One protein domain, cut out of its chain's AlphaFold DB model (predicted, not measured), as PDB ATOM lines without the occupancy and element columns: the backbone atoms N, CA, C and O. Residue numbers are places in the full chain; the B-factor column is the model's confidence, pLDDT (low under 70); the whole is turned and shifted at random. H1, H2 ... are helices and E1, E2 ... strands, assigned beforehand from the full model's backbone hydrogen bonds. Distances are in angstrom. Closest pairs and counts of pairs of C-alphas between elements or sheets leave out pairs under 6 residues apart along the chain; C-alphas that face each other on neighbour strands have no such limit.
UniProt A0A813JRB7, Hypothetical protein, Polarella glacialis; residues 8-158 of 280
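What this domain is: This is residues 8 to 158 of the 280 residues of the protein "Hypothetical protein" of Polarella glacialis (UniProt A0A813JRB7). Three long helices, H1, H2 and H3, fold back and forth side by side; the two-strand ribbon of E1 and E2 packs on residues 8 to 20 of H1, and its strand E1 also on residues 60 to 66 of H3. Three short helices, H4, H5 and H6, form a smaller, looser lobe. The printed part has 151 residues, mostly helix, in the order H1 H2 H3 E1 H4 H5 E2 H6, with the strands antiparallel. It is compact, with a radius of gyration of the C-alphas of 15.9 A, and spans 52 by 36 by 23 A.

Where its parts are: Find C-alpha 8 at (116.404, 95.360, 148.599); from there H1 runs through residues 8 to 27, 28.3 A. H2 follows, residues 31 to 51, 30.0 A, then H3, residues 60 to 79, 28.8 A. Next come E1, residues 96 to 101, H4, 103 to 112, H5, 116 to 126, and E2, 131 to 134. H6, residues 150 to 157, ends at C-alpha 157, (128.222, 109.617, 159.329).

How they stand to each other: H1 and H2 touch as a helical hairpin, closest at C-alphas 15 and 41, 4.2 A. H2 and H3 form another, closest at C-alphas 49 and 60, 5.5 A. Between E1 and E2, look for N 96 and O 134, 2.9 A. C-alphas 16 of H1 and 134 of E2 are 5.6 A apart. H4 and H6 touch, closest at C-alphas 105 and 150, 5.1 A. H4 and H5 only just touch, only at the corner, with 3 pairs of C-alphas within 8 A. Every O i to N i+4 pair is within hydrogen-bond range in H1, H2, H3, H4 and H6; H5 has 3 of 7, and 3 of 8 for O i to N i+3.

The domain as a whole: The farthest C-alphas, of Asn 81 and Val 116, are 52.0 A apart. The printed part has no cut; the links H3 to E1 and E2 to H6 are long. Model pLDDT is under 70 at residues 101 to 133 and 135 to 158.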
ATOM      1  N   CYS A   8     115.402  95.790 149.570       89.81
ATOM      2  CA  CYS A   8     116.404  95.360 148.599       89.81
ATOM      3  C   CYS A   8     117.586  96.339 148.562       89.81
ATOM      4  O   CYS A   8     118.728  95.937 148.784       89.81
ATOM      5  N   THR A   9     117.318  97.636 148.398       86.81
ATOM      6  CA  THR A   9     118.338  98.695 148.378       86.81
ATOM      7  C   THR A   9     119.188  98.695 149.653       86.81
ATOM      8  O   THR A   9     120.414  98.798 149.581       86.81
ATOM      9  N   ARG A  10     118.574  98.528 150.832       84.62
ATOM     10  CA  ARG A  10     119.306  98.447 152.110       84.62
ATOM     11  C   ARG A  10     120.278  97.266 152.133       84.62
ATOM     12  O   ARG A  10     121.422  97.412 152.567       84.62
ATOM     13  N   HIS A  11     119.838  96.104 151.657       92.56
ATOM     14  CA  HIS A  11     120.680  94.916 151.563       92.56
ATOM     15  C   HIS A  11     121.804  95.071 150.534       92.56
ATOM     16  O   HIS A  11     122.937  94.691 150.821       92.56
ATOM     17  N   VAL A  12     121.541  95.712 149.394       89.94
ATOM     18  CA  VAL A  12     122.571  96.021 148.392       89.94
ATOM     19  C   VAL A  12     123.644  96.962 148.954       89.94
ATOM     20  O   VAL A  12     124.832  96.738 148.726       89.94
ATOM     21  N   ILE A  13     123.272  97.979 149.739       84.12
ATOM     22  CA  ILE A  13     124.243  98.875 150.398       84.12
ATOM     23  C   ILE A  13     125.110  98.105 151.407       84.12
ATOM     24  O   ILE A  13     126.330  98.301 151.463       84.12
ATOM     25  N   ALA A  14     124.498  97.211 152.190       84.81
ATOM     26  CA  ALA A  14     125.222  96.358 153.130       84.81
ATOM     27  C   ALA A  14     126.202  95.418 152.406       84.81
ATOM     28  O   ALA A  14     127.365  95.329 152.806       84.81
ATOM     29  N   ALA A  15     125.760  94.791 151.310       91.56
ATOM     30  CA  ALA A  15     126.598  93.955 150.455       91.56
ATOM     31  C   ALA A  15     127.791  94.741 149.902       91.56
ATOM     32  O   ALA A  15     128.932  94.326 150.077       91.56
ATOM     33  N   SER A  16     127.543  95.924 149.334       87.50
ATOM     34  CA  SER A  16     128.594  96.788 148.787       87.50
ATOM     35  C   SER A  16     129.634  97.186 149.837       87.50
ATOM     36  O   SER A  16     130.836  97.178 149.578       87.50
ATOM     37  N   THR A  17     129.197  97.513 151.055       85.69
ATOM     38  CA  THR A  17     130.118  97.875 152.143       85.69
ATOM     39  C   THR A  17     131.015  96.692 152.513       85.69
ATOM     40  O   THR A  17     132.234  96.842 152.584       85.69
ATOM     41  N   ALA A  18     130.424  95.510 152.702       91.56
ATOM     42  CA  ALA A  18     131.162  94.297 153.040       91.56
ATOM     43  C   ALA A  18     132.109  93.856 151.913       91.56
ATOM     44  O   ALA A  18     133.237  93.451 152.183       91.56
ATOM     45  N   GLU A  19     131.680  93.981 150.658       94.56
ATOM     46  CA  GLU A  19     132.490  93.699 149.475       94.56
ATOM     47  C   GLU A  19     133.732  94.590 149.396       94.56
ATOM     48  O   GLU A  19     134.832  94.079 149.199       94.56
ATOM     49  N   ASN A  20     133.580  95.905 149.582       87.06
ATOM     50  CA  ASN A  20     134.708  96.837 149.531       87.06
ATOM     51  C   ASN A  20     135.739  96.544 150.626       87.06
ATOM     52  O   ASN A  20     136.935  96.497 150.346       87.06
ATOM     53  N   GLU A  21     135.281  96.280 151.852       88.56
ATOM     54  CA  GLU A  21     136.167  95.859 152.942       88.56
ATOM     55  C   GLU A  21     136.843  94.512 152.628       88.56
ATOM     56  O   GLU A  21     138.031  94.339 152.895       88.56
ATOM     57  N   GLY A  22     136.115  93.572 152.013       94.31
ATOM     58  CA  GLY A  22     136.664  92.304 151.530       94.31
ATOM     59  C   GLY A  22     137.773  92.501 150.497       94.31
ATOM     60  O   GLY A  22     138.844  91.916 150.645       94.31
ATOM     61  N   ILE A  23     137.561  93.375 149.510       92.94
ATOM     62  CA  ILE A  23     138.536  93.724 148.463       92.94
ATOM     63  C   ILE A  23     139.803  94.344 149.059       92.94
ATOM     64  O   ILE A  23     140.911  93.999 148.643       92.94
ATOM     65  N   GLU A  24     139.669  95.259 150.022       89.38
ATOM     66  CA  GLU A  24     140.818  95.883 150.686       89.38
ATOM     67  C   GLU A  24     141.665  94.850 151.439       89.38
ATOM     68  O   GLU A  24     142.889  94.840 151.299       89.38
ATOM     69  N   LEU A  25     141.019  93.947 152.182       93.62
ATOM     70  CA  LEU A  25     141.694  92.876 152.919       93.62
ATOM     71  C   LEU A  25     142.348  91.856 151.982       93.62
ATOM     72  O   LEU A  25     143.468  91.415 152.231       93.62
ATOM     73  N   ASP A  26     141.678  91.523 150.882       94.31
ATOM     74  CA  ASP A  26     142.180  90.616 149.852       94.31
ATOM     75  C   ASP A  26     143.460  91.174 149.207       94.31
ATOM     76  O   ASP A  26     144.497  90.510 149.174       94.31
ATOM     77  N   ARG A  27     143.438  92.455 148.817       92.56
ATOM     78  CA  ARG A  27     144.616  93.173 148.302       92.56
ATOM     79  C   ARG A  27     145.738  93.290 149.330       92.56
ATOM     80  O   ARG A  27     146.908  93.277 148.951       92.56
ATOM     81  N   ALA A  28     145.396  93.411 150.611       93.25
ATOM     82  CA  ALA A  28     146.362  93.419 151.706       93.25
ATOM     83  C   ALA A  28     146.939  92.023 152.014       93.25
ATOM     84  O   ALA A  28     147.877  91.913 152.804       93.25
ATOM     85  N   GLY A  29     146.405  90.961 151.402       94.56
ATOM     86  CA  GLY A  29     146.814  89.581 151.645       94.56
ATOM     87  C   GLY A  29     146.250  88.975 152.932       94.56
ATOM     88  O   GLY A  29     146.639  87.862 153.288       94.56
ATOM     89  N   ASP A  30     145.321  89.649 153.620       96.88
ATOM     90  CA  ASP A  30     144.604  89.084 154.769       96.88
ATOM     91  C   ASP A  30     143.423  88.232 154.288       96.88
ATOM     92  O   ASP A  30     142.249  88.602 154.360       96.88
ATOM     93  N   VAL A  31     143.764  87.054 153.766       97.06
ATOM     94  CA  VAL A  31     142.828  86.121 153.125       97.06
ATOM     95  C   VAL A  31     141.697  85.706 154.062       97.06
ATOM     96  O   VAL A  31     140.539  85.645 153.656       97.06
ATOM     97  N   ASN A  32     142.008  85.437 155.330       97.50
ATOM     98  CA  ASN A  32     141.006  84.972 156.285       97.50
ATOM     99  C   ASN A  32     140.010  86.081 156.635       97.50
ATOM    100  O   ASN A  32     138.819  85.806 156.781       97.50
ATOM    101  N   ALA A  33     140.473  87.325 156.789       97.19
ATOM    102  CA  ALA A  33     139.573  88.448 157.010       97.19
ATOM    103  C   ALA A  33     138.758  88.782 155.753       97.19
ATOM    104  O   ALA A  33     137.559  89.040 155.875       97.19
ATOM    105  N   ALA A  34     139.369  88.694 154.568       97.19
ATOM    106  CA  ALA A  34     138.686  88.879 153.291       97.19
ATOM    107  C   ALA A  34     137.541  87.872 153.108       97.19
ATOM    108  O   ALA A  34     136.413  88.282 152.848       97.19
ATOM    109  N   ILE A  35     137.787  86.574 153.341       98.31
ATOM    110  CA  ILE A  35     136.755  85.523 153.270       98.31
ATOM    111  C   ILE A  35     135.568  85.861 154.176       98.31
ATOM    112  O   ILE A  35     134.433  85.843 153.710       98.31
ATOM    113  N   ARG A  36     135.815  86.236 155.440       98.31
ATOM    114  CA  ARG A  36     134.733  86.596 156.374       98.31
ATOM    115  C   ARG A  36     133.909  87.781 155.876       98.31
ATOM    116  O   ARG A  36     132.697  87.804 156.057       98.31
ATOM    117  N   LYS A  37     134.548  88.782 155.262       98.06
ATOM    118  CA  LYS A  37     133.837  89.939 154.697       98.06
ATOM    119  C   LYS A  37     133.039  89.577 153.451       98.06
ATOM    120  O   LYS A  37     131.899  90.018 153.331       98.06
ATOM    121  N   TYR A  38     133.570  88.721 152.584       98.31
ATOM    122  CA  TYR A  38     132.815  88.216 151.441       98.31
ATOM    123  C   TYR A  38     131.633  87.332 151.855       98.31
ATOM    124  O   TYR A  38     130.591  87.417 151.221       98.31
ATOM    125  N   GLU A  39     131.730  86.552 152.936       98.50
ATOM    126  CA  GLU A  39     130.588  85.799 153.484       98.50
ATOM    127  C   GLU A  39     129.477  86.739 153.993       98.50
ATOM    128  O   GLU A  39     128.300  86.512 153.728       98.50
ATOM    129  N   VAL A  40     129.834  87.861 154.635       97.88
ATOM    130  CA  VAL A  40     128.855  88.906 154.998       97.88
ATOM    131  C   VAL A  40     128.228  89.544 153.753       97.88
ATOM    132  O   VAL A  40     127.019  89.784 153.729       97.88
ATOM    133  N   CYS A  41     129.031  89.814 152.718       97.12
ATOM    134  CA  CYS A  41     128.539  90.323 151.435       97.12
ATOM    135  C   CYS A  41     127.540  89.349 150.798       97.12
ATOM    136  O   CYS A  41     126.452  89.754 150.401       97.12
ATOM    137  N   GLU A  42     127.878  88.064 150.763       98.06
ATOM    138  CA  GLU A  42     127.057  86.996 150.204       98.06
ATOM    139  C   GLU A  42     125.690  86.905 150.893       98.06
ATOM    140  O   GLU A  42     124.666  86.928 150.208       98.06
ATOM    141  N   THR A  43     125.660  86.923 152.230       98.31
ATOM    142  CA  THR A  43     124.406  86.911 152.999       98.31
ATOM    143  C   THR A  43     123.552  88.148 152.700       98.31
ATOM    144  O   THR A  43     122.327  88.067 152.585       98.31
ATOM    145  N   ALA A  44     124.180  89.316 152.541       95.81
ATOM    146  CA  ALA A  44     123.474  90.538 152.174       95.81
ATOM    147  C   ALA A  44     122.948  90.498 150.725       95.81
ATOM    148  O   ALA A  44     121.830  90.950 150.481       95.81
ATOM    149  N   LEU A  45     123.696  89.924 149.778       97.31
ATOM    150  CA  LEU A  45     123.246  89.730 148.396       97.31
ATOM    151  C   LEU A  45     122.076  88.751 148.312       97.31
ATOM    152  O   LEU A  45     121.129  89.009 147.576       97.31
ATOM    153  N   GLU A  46     122.105  87.658 149.073       97.88
ATOM    154  CA  GLU A  46     120.986  86.716 149.143       97.88
ATOM    155  C   GLU A  46     119.707  87.410 149.627       97.88
ATOM    156  O   GLU A  46     118.673  87.333 148.960       97.88
ATOM    157  N   ALA A  47     119.800  88.182 150.711       96.62
ATOM    158  CA  ALA A  47     118.674  88.965 151.210       96.62
ATOM    159  C   ALA A  47     118.191  90.019 150.191       96.62
ATOM    160  O   ALA A  47     116.987  90.192 150.005       96.62
ATOM    161  N   ALA A  48     119.111  90.677 149.474       94.62
ATOM    162  CA  ALA A  48     118.762  91.610 148.404       94.62
ATOM    163  C   ALA A  48     118.003  90.922 147.259       94.62
ATOM    164  O   ALA A  48     117.001  91.455 146.791       94.62
ATOM    165  N   ILE A  49     118.443  89.735 146.828       96.38
ATOM    166  CA  ILE A  49     117.793  88.947 145.769       96.38
ATOM    167  C   ILE A  49     116.382  88.529 146.196       96.38
ATOM    168  O   ILE A  49     115.452  88.620 145.391       96.38
ATOM    169  N   SER A  50     116.202  88.102 147.452       95.88
ATOM    170  CA  SER A  50     114.884  87.746 147.993       95.88
ATOM    171  C   SER A  50     113.934  88.942 148.072       95.88
ATOM    172  O   SER A  50     112.750  88.792 147.782       95.88
ATOM    173  N   ALA A  51     114.448  90.127 148.414       94.38
ATOM    174  CA  ALA A  51     113.668  91.362 148.506       94.38
ATOM    175  C   ALA A  51     113.496  92.092 147.158       94.38
ATOM    176  O   ALA A  51     112.774  93.085 147.085       94.38
ATOM    177  N   ALA A  52     114.157  91.638 146.086       92.25
ATOM    178  CA  ALA A  52     114.154  92.340 144.804       92.25
ATOM    179  C   ALA A  52     112.778  92.332 144.126       92.25
ATOM    180  O   ALA A  52     112.454  93.266 143.402       92.25
ATOM    181  N   LEU A  53     111.953  91.302 144.328       89.56
ATOM    182  CA  LEU A  53     110.663  91.197 143.648       89.56
ATOM    183  C   LEU A  53     109.509  91.746 144.500       89.56
ATOM    184  O   LEU A  53     109.438  91.459 145.692       89.56
ATOM    185  N   PRO A  54     108.558  92.480 143.888       88.25
ATOM    186  CA  PRO A  54     108.465  92.792 142.454       88.25
ATOM    187  C   PRO A  54     109.202  94.078 142.019       88.25
ATOM    188  O   PRO A  54     109.255  94.358 140.826       88.25
ATOM    189  N   ALA A  55     109.730  94.874 142.954       85.75
ATOM    190  CA  ALA A  55     110.145  96.261 142.705       85.75
ATOM    191  C   ALA A  55     111.385  96.432 141.800       85.75
ATOM    192  O   ALA A  55     111.481  97.422 141.080       85.75
ATOM    193  N   HIS A  56     112.300  95.462 141.804       88.62
ATOM    194  CA  HIS A  56     113.609  95.483 141.134       88.62
ATOM    195  C   HIS A  56     113.844  94.219 140.300       88.62
ATOM    196  O   HIS A  56     114.922  93.620 140.326       88.62
ATOM    197  N   ALA A  57     112.825  93.787 139.553       90.75
ATOM    198  CA  ALA A  57     112.895  92.581 138.724       90.75
ATOM    199  C   ALA A  57     114.067  92.594 137.722       90.75
ATOM    200  O   ALA A  57     114.698  91.562 137.506       90.75
ATOM    201  N   ASP A  58     114.409  93.766 137.176       90.06
ATOM    202  CA  ASP A  58     115.517  93.933 136.222       90.06
ATOM    203  C   ASP A  58     116.909  93.779 136.863       90.06
ATOM    204  O   ASP A  58     117.895  93.500 136.171       90.06
ATOM    205  N   ASP A  59     117.010  93.955 138.183       91.75
ATOM    206  CA  ASP A  59     118.272  93.873 138.922       91.75
ATOM    207  C   ASP A  59     118.479  92.529 139.615       91.75
ATOM    208  O   ASP A  59     119.624  92.130 139.824       91.75
ATOM    209  N   GLN A  60     117.408  91.781 139.895       94.44
ATOM    210  CA  GLN A  60     117.494  90.431 140.455       94.44
ATOM    211  C   GLN A  60     118.485  89.505 139.707       94.44
ATOM    212  O   GLN A  60     119.328  88.891 140.376       94.44
ATOM    213  N   PRO A  61     118.469  89.386 138.360       96.50
ATOM    214  CA  PRO A  61     119.428  88.526 137.664       96.50
ATOM    215  C   PRO A  61     120.872  89.027 137.794       96.50
ATOM    216  O   PRO A  61     121.790  88.216 137.911       96.50
ATOM    217  N   LYS A  62     121.084  90.349 137.845       95.44
ATOM    218  CA  LYS A  62     122.416  90.944 138.024       95.44
ATOM    219  C   LYS A  62     122.957  90.683 139.426       95.44
ATOM    220  O   LYS A  62     124.110  90.301 139.567       95.44
ATOM    221  N   LEU A  63     122.115  90.833 140.452       95.62
ATOM    222  CA  LEU A  63     122.458  90.506 141.837       95.62
ATOM    223  C   LEU A  63     122.793  89.019 141.991       95.62
ATOM    224  O   LEU A  63     123.751  88.670 142.676       95.62
ATOM    225  N   THR A  64     122.044  88.146 141.314       97.56
ATOM    226  CA  THR A  64     122.291  86.698 141.321       97.56
ATOM    227  C   THR A  64     123.634  86.356 140.680       97.56
ATOM    228  O   THR A  64     124.400  85.578 141.246       97.56
ATOM    229  N   GLN A  65     123.950  86.969 139.533       97.50
ATOM    230  CA  GLN A  65     125.258  86.818 138.899       97.50
ATOM    231  C   GLN A  65     126.380  87.327 139.817       97.50
ATOM    232  O   GLN A  65     127.359  86.620 140.032       97.50
ATOM    233  N   HIS A  66     126.217  88.518 140.396       97.12
ATOM    234  CA  HIS A  66     127.215  89.119 141.283       97.12
ATOM    235  C   HIS A  66     127.477  88.259 142.525       97.12
ATOM    236  O   HIS A  66     128.620  88.052 142.923       97.12
ATOM    237  N   ARG A  67     126.425  87.671 143.109       98.00
ATOM    238  CA  ARG A  67     126.557  86.715 144.218       98.00
ATOM    239  C   ARG A  67     127.370  85.484 143.818       98.00
ATOM    240  O   ARG A  67     128.185  85.026 144.615       98.00
ATOM    241  N   ALA A  68     127.169  84.956 142.610       98.19
ATOM    242  CA  ALA A  68     127.950  83.822 142.116       98.19
ATOM    243  C   ALA A  68     129.442  84.177 141.984       98.19
ATOM    244  O   ALA A  68     130.290  83.417 142.441       98.19
ATOM    245  N   GLU A  69     129.758  85.365 141.464       97.81
ATOM    246  CA  GLU A  69     131.134  85.876 141.369       97.81
ATOM    247  C   GLU A  69     131.810  86.001 142.755       97.81
ATOM    248  O   GLU A  69     132.959  85.584 142.942       97.81
ATOM    249  N   VAL A  70     131.084  86.498 143.765       98.06
ATOM    250  CA  VAL A  70     131.568  86.565 145.157       98.06
ATOM    251  C   VAL A  70     131.801  85.166 145.743       98.06
ATOM    252  O   VAL A  70     132.838  84.924 146.366       98.06
ATOM    253  N   LEU A  71     130.878  84.224 145.528       98.56
ATOM    254  CA  LEU A  71     131.018  82.831 145.977       98.56
ATOM    255  C   LEU A  71     132.226  82.134 145.333       98.56
ATOM    256  O   LEU A  71     132.978  81.442 146.028       98.56
ATOM    257  N   ASP A  72     132.461  82.367 144.042       98.19
ATOM    258  CA  ASP A  72     133.629  81.851 143.330       98.19
ATOM    259  C   ASP A  72     134.930  82.412 143.920       98.19
ATOM    260  O   ASP A  72     135.877  81.653 144.157       98.19
ATOM    261  N   ARG A  73     134.976  83.713 144.256       97.94
ATOM    262  CA  ARG A  73     136.138  84.304 144.947       97.94
ATOM    263  C   ARG A  73     136.344  83.695 146.332       97.94
ATOM    264  O   ARG A  73     137.483  83.388 146.680       97.94
ATOM    265  N   ILE A  74     135.280  83.484 147.111       98.12
ATOM    266  CA  ILE A  74     135.364  82.819 148.424       98.12
ATOM    267  C   ILE A  74     135.967  81.419 148.273       98.12
ATOM    268  O   ILE A  74     136.890  81.065 149.008       98.12
ATOM    269  N   SER A  75     135.469  80.630 147.318       98.19
ATOM    270  CA  SER A  75     135.963  79.277 147.040       98.19
ATOM    271  C   SER A  75     137.440  79.288 146.634       98.19
ATOM    272  O   SER A  75     138.255  78.546 147.191       98.19
ATOM    273  N   HIS A  76     137.814  80.210 145.740       97.69
ATOM    274  CA  HIS A  76     139.198  80.425 145.325       97.69
ATOM    275  C   HIS A  76     140.100  80.753 146.516       97.69
ATOM    276  O   HIS A  76     141.081  80.051 146.746       97.69
ATOM    277  N   LEU A  77     139.750  81.751 147.328       97.50
ATOM    278  CA  LEU A  77     140.535  82.146 148.502       97.50
ATOM    279  C   LEU A  77     140.653  81.022 149.541       97.50
ATOM    280  O   LEU A  77     141.732  80.819 150.100       97.50
ATOM    281  N   LYS A  78     139.582  80.247 149.762       97.88
ATOM    282  CA  LYS A  78     139.613  79.065 150.637       97.88
ATOM    283  C   LYS A  78     140.606  78.018 150.128       97.88
ATOM    284  O   LYS A  78     141.349  77.461 150.930       97.88
ATOM    285  N   SER A  79     140.693  77.808 148.811       97.44
ATOM    286  CA  SER A  79     141.646  76.858 148.213       97.44
ATOM    287  C   SER A  79     143.120  77.239 148.422       97.44
ATOM    288  O   SER A  79     143.999  76.377 148.381       97.44
ATOM    289  N   LEU A  80     143.405  78.519 148.692       95.69
ATOM    290  CA  LEU A  80     144.764  79.017 148.907       95.69
ATOM    291  C   LEU A  80     145.298  78.752 150.322       95.69
ATOM    292  O   LEU A  80     146.482  78.992 150.570       95.69
ATOM    293  N   ASN A  81     144.468  78.257 151.250       94.19
ATOM    294  CA  ASN A  81     144.850  77.935 152.632       94.19
ATOM    295  C   ASN A  81     145.605  79.082 153.334       94.19
ATOM    296  O   ASN A  81     146.657  78.879 153.942       94.19
ATOM    297  N   GLY A  82     145.086  80.308 153.208       92.56
ATOM    298  CA  GLY A  82     145.649  81.511 153.829       92.56
ATOM    299  C   GLY A  82     146.784  82.182 153.048       92.56
ATOM    300  O   GLY A  82     147.275  83.221 153.483       92.56
ATOM    301  N   LYS A  83     147.201  81.635 151.898       95.25
ATOM    302  CA  LYS A  83     148.159  82.303 151.004       95.25
ATOM    303  C   LYS A  83     147.463  83.386 150.174       95.25
ATOM    304  O   LYS A  83     146.353  83.141 149.703       95.25
ATOM    305  N   PRO A  84     148.105  84.542 149.936       92.62
ATOM    306  CA  PRO A  84     147.522  85.602 149.123       92.62
ATOM    307  C   PRO A  84     147.272  85.123 147.688       92.62
ATOM    308  O   PRO A  84     148.038  84.329 147.135       92.62
ATOM    309  N   SER A  85     146.198  85.624 147.080       93.75
ATOM    310  CA  SER A  85     145.859  85.310 145.694       93.75
ATOM    311  C   SER A  85     146.796  86.028 144.726       93.75
ATOM    312  O   SER A  85     147.017  87.229 144.841       93.75
ATOM    313  N   SER A  86     147.304  85.306 143.727       93.38
ATOM    314  CA  SER A  86     147.997  85.904 142.578       93.38
ATOM    315  C   SER A  86     147.031  86.480 141.538       93.38
ATOM    316  O   SER A  86     147.452  87.229 140.660       93.38
ATOM    317  N   ILE A  87     145.745  86.121 141.624       92.94
ATOM    318  CA  ILE A  87     144.695  86.587 140.720       92.94
ATOM    319  C   ILE A  87     144.069  87.848 141.330       92.94
ATOM    320  O   ILE A  87     143.489  87.756 142.423       92.94
ATOM    321  N   PRO A  88     144.141  89.005 140.643       92.75
ATOM    322  CA  PRO A  88     143.469  90.225 141.075       92.75
ATOM    323  C   PRO A  88     141.976  89.985 141.274       92.75
ATOM    324  O   PRO A  88     141.342  89.271 140.494       92.75
ATOM    325  N   VAL A  89     141.411  90.572 142.325       92.00
ATOM    326  CA  VAL A  89     140.002  90.368 142.680       92.00
ATOM    327  C   VAL A  89     139.055  90.807 141.559       92.00
ATOM    328  O   VAL A  89     138.048  90.153 141.322       92.00
ATOM    329  N   GLU A  90     139.427  91.818 140.775       88.00
ATOM    330  CA  GLU A  90     138.635  92.386 139.674       88.00
ATOM    331  C   GLU A  90     138.447  91.420 138.499       88.00
ATOM    332  O   GLU A  90     137.571  91.613 137.659       88.00
ATOM    333  N   GLN A  91     139.282  90.379 138.414       91.19
ATOM    334  CA  GLN A  91     139.121  89.334 137.403       91.19
ATOM    335  C   GLN A  91     138.019  88.335 137.774       91.19
ATOM    336  O   GLN A  91     137.508  87.650 136.889       91.19
ATOM    337  N   GLN A  92     137.664  88.254 139.059       91.75
ATOM    338  CA  GLN A  92     136.682  87.307 139.591       91.75
ATOM    339  C   GLN A  92     135.397  87.991 140.059       91.75
ATOM    340  O   GLN A  92     134.337  87.411 139.881       91.75
ATOM    341  N   ILE A  93     135.484  89.216 140.585       92.94
ATOM    342  CA  ILE A  93     134.346  90.037 141.006       92.94
ATOM    343  C   ILE A  93     134.282  91.266 140.103       92.94
ATOM    344  O   ILE A  93     135.117  92.173 140.200       92.94
ATOM    345  N   ARG A  94     133.311  91.287 139.191       89.25
ATOM    346  CA  ARG A  94     133.163  92.345 138.193       89.25
ATOM    347  C   ARG A  94     132.285  93.460 138.731       89.25
ATOM    348  O   ARG A  94     131.403  93.255 139.557       89.25
ATOM    349  N   ALA A  95     132.517  94.670 138.230       87.19
ATOM    350  CA  ALA A  95     131.638  95.778 138.553       87.19
ATOM    351  C   ALA A  95     130.254  95.557 137.921       87.19
ATOM    352  O   ALA A  95     130.147  95.332 136.713       87.19
ATOM    353  N   VAL A  96     129.201  95.670 138.728       84.94
ATOM    354  CA  VAL A  96     127.805  95.545 138.295       84.94
ATOM    355  C   VAL A  96     127.084  96.854 138.559       84.94
ATOM    356  O   VAL A  96     127.029  97.332 139.688       84.94
ATOM    357  N   GLN A  97     126.498  97.424 137.506       82.88
ATOM    358  CA  GLN A  97     125.625  98.589 137.612       82.88
ATOM    359  C   GLN A  97     124.167  98.136 137.713       82.88
ATOM    360  O   GLN A  97     123.614  97.518 136.795       82.88
ATOM    361  N   LEU A  98     123.543  98.455 138.840       83.81
ATOM    362  CA  LEU A  98     122.139  98.174 139.094       83.81
ATOM    363  C   LEU A  98     121.279  99.350 138.620       83.81
ATOM    364  O   LEU A  98     121.712 100.502 138.649       83.81
ATOM    365  N   GLY A  99     120.076  99.049 138.141       77.50
ATOM    366  CA  GLY A  99     119.073 100.023 137.720       77.50
ATOM    367  C   GLY A  99     118.405 100.733 138.897       77.50
ATOM    368  O   GLY A  99     117.915 101.850 138.722       77.50
ATOM    369  N   MET A 100     118.435 100.132 140.091       73.38
ATOM    370  CA  MET A 100     117.968 100.753 141.322       73.38
ATOM    371  C   MET A 100     118.717 102.065 141.558       73.38
ATOM    372  O   MET A 100     119.946 102.128 141.678       73.38
ATOM    373  N   GLN A 101     117.945 103.148 141.569       62.25
ATOM    374  CA  GLN A 101     118.473 104.469 141.840       62.25
ATOM    375  C   GLN A 101     118.593 104.637 143.351       62.25
ATOM    376  O   GLN A 101     117.608 104.481 144.072       62.25
ATOM    377  N   ALA A 102     119.767 105.042 143.836       54.22
ATOM    378  CA  ALA A 102     120.002 105.372 145.246       54.22
ATOM    379  C   ALA A 102     119.323 106.698 145.668       54.22
ATOM    380  O   ALA A 102     119.835 107.455 146.500       54.22
ATOM    381  N   THR A 103     118.163 107.010 145.084       46.84
ATOM    382  CA  THR A 103     117.379 108.224 145.327       46.84
ATOM    383  C   THR A 103     117.008 108.334 146.809       46.84
ATOM    384  O   THR A 103     117.010 109.436 147.360       46.84
ATOM    385  N   SER A 104     116.760 107.210 147.490       48.28
ATOM    386  CA  SER A 104     116.418 107.168 148.919       48.28
ATOM    387  C   SER A 104     117.591 107.550 149.826       48.28
ATOM    388  O   SER A 104     117.405 108.380 150.709       48.28
ATOM    389  N   ALA A 105     118.802 107.053 149.571       46.97
ATOM    390  CA  ALA A 105     119.971 107.345 150.404       46.97
ATOM    391  C   ALA A 105     120.449 108.803 150.260       46.97
ATOM    392  O   ALA A 105     120.778 109.453 151.253       46.97
ATOM    393  N   ALA A 106     120.398 109.366 149.046       45.88
ATOM    394  CA  ALA A 106     120.642 110.795 148.838       45.88
ATOM    395  C   ALA A 106     119.582 111.664 149.547       45.88
ATOM    396  O   ALA A 106     119.916 112.691 150.141       45.88
ATOM    397  N   SER A 107     118.316 111.234 149.549       44.00
ATOM    398  CA  SER A 107     117.208 111.941 150.212       44.00
ATOM    399  C   SER A 107     117.255 111.823 151.744       44.00
ATOM    400  O   SER A 107     116.982 112.798 152.446       44.00
ATOM    401  N   ALA A 108     117.650 110.666 152.279       42.75
ATOM    402  CA  ALA A 108     117.815 110.421 153.711       42.75
ATOM    403  C   ALA A 108     119.005 111.207 154.279       42.75
ATOM    404  O   ALA A 108     118.853 111.914 155.276       42.75
ATOM    405  N   ALA A 109     120.150 111.204 153.583       47.25
ATOM    406  CA  ALA A 109     121.299 112.040 153.931       47.25
ATOM    407  C   ALA A 109     120.975 113.546 153.831       47.25
ATOM    408  O   ALA A 109     121.396 114.325 154.682       47.25
ATOM    409  N   THR A 110     120.164 113.957 152.848       48.78
ATOM    410  CA  THR A 110     119.670 115.344 152.708       48.78
ATOM    411  C   THR A 110     118.782 115.763 153.882       48.78
ATOM    412  O   THR A 110     118.870 116.896 154.362       48.78
ATOM    413  N   THR A 111     117.933 114.852 154.355       45.94
ATOM    414  CA  THR A 111     117.014 115.104 155.471       45.94
ATOM    415  C   THR A 111     117.771 115.150 156.801       45.94
ATOM    416  O   THR A 111     117.534 116.043 157.611       45.94
ATOM    417  N   ALA A 112     118.740 114.249 156.996       47.03
ATOM    418  CA  ALA A 112     119.600 114.215 158.178       47.03
ATOM    419  C   ALA A 112     120.563 115.417 158.257       47.03
ATOM    420  O   ALA A 112     120.864 115.890 159.350       47.03
ATOM    421  N   ALA A 113     121.013 115.953 157.117       51.44
ATOM    422  CA  ALA A 113     121.965 117.066 157.048       51.44
ATOM    423  C   ALA A 113     121.329 118.476 157.076       51.44
ATOM    424  O   ALA A 113     121.983 119.452 156.702       51.44
ATOM    425  N   GLY A 114     120.073 118.608 157.515       43.41
ATOM    426  CA  GLY A 114     119.482 119.911 157.856       43.41
ATOM    427  C   GLY A 114     118.974 120.761 156.683       43.41
ATOM    428  O   GLY A 114     118.802 121.970 156.837       43.41
ATOM    429  N   GLY A 115     118.683 120.157 155.525       44.41
ATOM    430  CA  GLY A 115     117.914 120.802 154.454       44.41
ATOM    431  C   GLY A 115     118.716 121.449 153.313       44.41
ATOM    432  O   GLY A 115     119.921 121.263 153.152       44.41
ATOM    433  N   VAL A 116     117.986 122.200 152.478       45.69
ATOM    434  CA  VAL A 116     118.291 122.652 151.098       45.69
ATOM    435  C   VAL A 116     119.675 123.260 150.812       45.69
ATOM    436  O   VAL A 116     120.070 123.298 149.651       45.69
ATOM    437  N   LYS A 117     120.448 123.707 151.809       44.50
ATOM    438  CA  LYS A 117     121.813 124.224 151.579       44.50
ATOM    439  C   LYS A 117     122.842 123.107 151.369       44.50
ATOM    440  O   LYS A 117     123.731 123.250 150.536       44.50
ATOM    441  N   THR A 118     122.669 121.960 152.026       49.09
ATOM    442  CA  THR A 118     123.512 120.768 151.817       49.09
ATOM    443  C   THR A 118     123.163 120.049 150.503       49.09
ATOM    444  O   THR A 118     124.000 119.359 149.919       49.09
ATOM    445  N   LEU A 119     121.952 120.294 149.981       44.00
ATOM    446  CA  LEU A 119     121.455 119.785 148.699       44.00
ATOM    447  C   LEU A 119     122.361 120.192 147.524       44.00
ATOM    448  O   LEU A 119     122.635 119.368 146.663       44.00
ATOM    449  N   ALA A 120     122.868 121.430 147.488       47.66
ATOM    450  CA  ALA A 120     123.640 121.936 146.348       47.66
ATOM    451  C   ALA A 120     125.044 121.310 146.234       47.66
ATOM    452  O   ALA A 120     125.527 121.072 145.128       47.66
ATOM    453  N   ALA A 121     125.682 121.004 147.368       44.81
ATOM    454  CA  ALA A 121     127.029 120.436 147.396       44.81
ATOM    455  C   ALA A 121     127.042 118.934 147.060       44.81
ATOM    456  O   ALA A 121     127.952 118.460 146.383       44.81
ATOM    457  N   VAL A 122     126.016 118.189 147.487       45.56
ATOM    458  CA  VAL A 122     125.911 116.740 147.236       45.56
ATOM    459  C   VAL A 122     125.227 116.442 145.893       45.56
ATOM    460  O   VAL A 122     125.619 115.501 145.203       45.56
ATOM    461  N   ALA A 123     124.280 117.278 145.445       43.69
ATOM    462  CA  ALA A 123     123.626 117.109 144.144       43.69
ATOM    463  C   ALA A 123     124.595 117.262 142.964       43.69
ATOM    464  O   ALA A 123     124.441 116.559 141.971       43.69
ATOM    465  N   ALA A 124     125.634 118.098 143.068       46.12
ATOM    466  CA  ALA A 124     126.629 118.239 142.001       46.12
ATOM    467  C   ALA A 124     127.438 116.947 141.748       46.12
ATOM    468  O   ALA A 124     127.891 116.722 140.629       46.12
ATOM    469  N   LEU A 125     127.569 116.077 142.758       40.66
ATOM    470  CA  LEU A 125     128.238 114.774 142.646       40.66
ATOM    471  C   LEU A 125     127.265 113.616 142.352       40.66
ATOM    472  O   LEU A 125     127.706 112.535 141.972       40.66
ATOM    473  N   GLY A 126     125.952 113.831 142.503       38.91
ATOM    474  CA  GLY A 126     124.905 112.827 142.261       38.91
ATOM    475  C   GLY A 126     124.027 113.064 141.023       38.91
ATOM    476  O   GLY A 126     123.275 112.172 140.637       38.91
ATOM    477  N   ALA A 127     124.094 114.235 140.379       40.09
ATOM    478  CA  ALA A 127     123.176 114.614 139.294       40.09
ATOM    479  C   ALA A 127     123.424 113.893 137.955       40.09
ATOM    480  O   ALA A 127     122.581 113.962 137.061       40.09
ATOM    481  N   ALA A 128     124.533 113.168 137.806       41.03
ATOM    482  CA  ALA A 128     124.833 112.376 136.617       41.03
ATOM    483  C   ALA A 128     124.628 110.871 136.886       41.03
ATOM    484  O   ALA A 128     125.574 110.099 136.858       41.03
ATOM    485  N   GLY A 129     123.390 110.451 137.169       41.47
ATOM    486  CA  GLY A 129     123.006 109.030 137.206       41.47
ATOM    487  C   GLY A 129     123.407 108.279 138.483       41.47
ATOM    488  O   GLY A 129     124.378 107.530 138.487       41.47
ATOM    489  N   GLY A 130     122.620 108.441 139.554       51.47
ATOM    490  CA  GLY A 130     122.774 107.756 140.849       51.47
ATOM    491  C   GLY A 130     122.436 106.262 140.823       51.47
ATOM    492  O   GLY A 130     121.538 105.819 141.536       51.47
ATOM    493  N   PHE A 131     123.131 105.502 139.981       56.06
ATOM    494  CA  PHE A 131     123.061 104.046 139.950       56.06
ATOM    495  C   PHE A 131     123.902 103.457 141.080       56.06
ATOM    496  O   PHE A 131     125.019 103.919 141.336       56.06
ATOM    497  N   VAL A 132     123.384 102.418 141.733       66.25
ATOM    498  CA  VAL A 132     124.186 101.619 142.661       66.25
ATOM    499  C   VAL A 132     125.154 100.764 141.846       66.25
ATOM    500  O   VAL A 132     124.747 100.059 140.922       66.25
ATOM    501  N   VAL A 133     126.443 100.856 142.167       68.25
ATOM    502  CA  VAL A 133     127.494 100.052 141.537       68.25
ATOM    503  C   VAL A 133     128.093  99.141 142.600       68.25
ATOM    504  O   VAL A 133     128.602  99.634 143.605       68.25
ATOM    505  N   LEU A 134     128.009  97.832 142.379       74.88
ATOM    506  CA  LEU A 134     128.733  96.812 143.141       74.88
ATOM    507  C   LEU A 134     130.078  96.523 142.456       74.88
ATOM    508  O   LEU A 134     130.201  96.727 141.248       74.88
ATOM    509  N   GLY A 135     131.070  96.047 143.209       67.50
ATOM    510  CA  GLY A 135     132.398  95.675 142.714       67.50
ATOM    511  C   GLY A 135     133.463  96.779 142.764       67.50
ATOM    512  O   GLY A 135     133.204  97.946 143.067       67.50
ATOM    513  N   SER A 136     134.712  96.398 142.468       53.38
ATOM    514  CA  SER A 136     135.853  97.312 142.563       53.38
ATOM    515  C   SER A 136     135.989  98.232 141.351       53.38
ATOM    516  O   SER A 136     136.236  97.787 140.232       53.38
ATOM    517  N   THR A 137     135.920  99.543 141.577       45.75
ATOM    518  CA  THR A 137     136.183 100.570 140.561       45.75
ATOM    519  C   THR A 137     137.655 101.004 140.598       45.75
ATOM    520  O   THR A 137     138.001 102.080 141.085       45.75
ATOM    521  N   ILE A 138     138.582 100.177 140.094       36.94
ATOM    522  CA  ILE A 138     139.977 100.632 139.936       36.94
ATOM    523  C   ILE A 138     140.040 101.728 138.858       36.94
ATOM    524  O   ILE A 138     139.748 101.472 137.690       36.94
ATOM    525  N   GLY A 139     140.487 102.934 139.245       29.59
ATOM    526  CA  GLY A 139     140.933 103.973 138.305       29.59
ATOM    527  C   GLY A 139     140.910 105.430 138.788       29.59
ATOM    528  O   GLY A 139     141.540 106.271 138.154       29.59
ATOM    529  N   LEU A 140     140.243 105.762 139.898       30.05
ATOM    530  CA  LEU A 140     140.253 107.119 140.467       30.05
ATOM    531  C   LEU A 140     140.640 107.055 141.947       30.05
ATOM    532  O   LEU A 140     139.844 106.678 142.799       30.05
ATOM    533  N   GLY A 141     141.890 107.415 142.243       28.58
ATOM    534  CA  GLY A 141     142.476 107.465 143.586       28.58
ATOM    535  C   GLY A 141     141.938 108.596 144.466       28.58
ATOM    536  O   GLY A 141     142.717 109.359 145.028       28.58
ATOM    537  N   VAL A 142     140.617 108.702 144.598       26.89
ATOM    538  CA  VAL A 142     139.952 109.515 145.617       26.89
ATOM    539  C   VAL A 142     138.764 108.700 146.123       26.89
ATOM    540  O   VAL A 142     137.739 108.640 145.464       26.89
ATOM    541  N   VAL A 143     138.940 108.043 147.273       34.94
ATOM    542  CA  VAL A 143     137.876 107.730 148.246       34.94
ATOM    543  C   VAL A 143     136.577 107.196 147.627       34.94
ATOM    544  O   VAL A 143     135.669 107.964 147.327       34.94
ATOM    545  N   GLY A 144     136.476 105.870 147.498       34.91
ATOM    546  CA  GLY A 144     135.199 105.148 147.459       34.91
ATOM    547  C   GLY A 144     134.113 105.755 146.570       34.91
ATOM    548  O   GLY A 144     133.043 106.113 147.060       34.91
ATOM    549  N   ALA A 145     134.358 105.841 145.262       33.41
ATOM    550  CA  ALA A 145     133.301 106.064 144.279       33.41
ATOM    551  C   ALA A 145     132.491 104.770 144.093       33.41
ATOM    552  O   ALA A 145     132.558 104.099 143.063       33.41
ATOM    553  N   VAL A 146     131.743 104.411 145.130       40.22
ATOM    554  CA  VAL A 146     130.642 103.456 145.066       40.22
ATOM    555  C   VAL A 146     129.403 104.300 144.795       40.22
ATOM    556  O   VAL A 146     129.012 105.089 145.650       40.22
ATOM    557  N   GLY A 147     128.869 104.212 143.573       36.75
ATOM    558  CA  GLY A 147     127.584 104.777 143.129       36.75
ATOM    559  C   GLY A 147     127.092 106.053 143.833       36.75
ATOM    560  O   GLY A 147     126.422 105.972 144.854       36.75
ATOM    561  N   GLY A 148     127.403 107.223 143.258       39.31
ATOM    562  CA  GLY A 148     126.746 108.531 143.452       39.31
ATOM    563  C   GLY A 148     126.149 108.882 144.828       39.31
ATOM    564  O   GLY A 148     125.087 108.396 145.189       39.31
ATOM    565  N   ALA A 149     126.745 109.867 145.516       39.47
ATOM    566  CA  ALA A 149     126.212 110.632 146.664       39.47
ATOM    567  C   ALA A 149     125.828 109.868 147.958       39.47
ATOM    568  O   ALA A 149     126.062 110.387 149.051       39.47
ATOM    569  N   ALA A 150     125.294 108.650 147.881       38.12
ATOM    570  CA  ALA A 150     124.797 107.867 149.009       38.12
ATOM    571  C   ALA A 150     125.917 107.426 149.965       38.12
ATOM    572  O   ALA A 150     125.797 107.566 151.183       38.12
ATOM    573  N   VAL A 151     127.047 106.975 149.415       41.44
ATOM    574  CA  VAL A 151     128.198 106.537 150.219       41.44
ATOM    575  C   VAL A 151     128.986 107.721 150.769       41.44
ATOM    576  O   VAL A 151     129.505 107.622 151.870       41.44
ATOM    577  N   ALA A 152     128.999 108.878 150.098       47.59
ATOM    578  CA  ALA A 152     129.575 110.099 150.670       47.59
ATOM    579  C   ALA A 152     128.793 110.566 151.914       47.59
ATOM    580  O   ALA A 152     129.398 110.977 152.903       47.59
ATOM    581  N   GLY A 153     127.460 110.435 151.889       45.31
ATOM    582  CA  GLY A 153     126.599 110.671 153.048       45.31
ATOM    583  C   GLY A 153     126.851 109.671 154.180       45.31
ATOM    584  O   GLY A 153     127.106 110.084 155.307       45.31
ATOM    585  N   TYR A 154     126.855 108.368 153.886       41.03
ATOM    586  CA  TYR A 154     127.114 107.334 154.897       41.03
ATOM    587  C   TYR A 154     128.537 107.416 155.469       41.03
ATOM    588  O   TYR A 154     128.723 107.382 156.685       41.03
ATOM    589  N   ALA A 155     129.544 107.623 154.618       48.00
ATOM    590  CA  ALA A 155     130.916 107.872 155.039       48.00
ATOM    591  C   ALA A 155     130.977 109.085 155.971       48.00
ATOM    592  O   ALA A 155     131.539 108.966 157.051       48.00
ATOM    593  N   ALA A 156     130.312 110.201 155.647       48.78
ATOM    594  CA  ALA A 156     130.258 111.371 156.527       48.78
ATOM    595  C   ALA A 156     129.615 111.091 157.903       48.78
ATOM    596  O   ALA A 156     129.908 111.806 158.864       48.78
ATOM    597  N   THR A 157     128.787 110.048 158.035       48.25
ATOM    598  CA  THR A 157     128.222 109.617 159.329       48.25
ATOM    599  C   THR A 157     129.124 108.675 160.130       48.25
ATOM    600  O   THR A 157     128.875 108.471 161.316       48.25
ATOM    601  N   ARG A 158     130.201 108.135 159.541       46.66
ATOM    602  CA  ARG A 158     131.164 107.285 160.263       46.66
ATOM    603  C   ARG A 158     132.052 108.124 161.176       46.66
ATOM    604  O   ARG A 158     132.523 109.182 160.776       46.66
TER     605      ARG A 158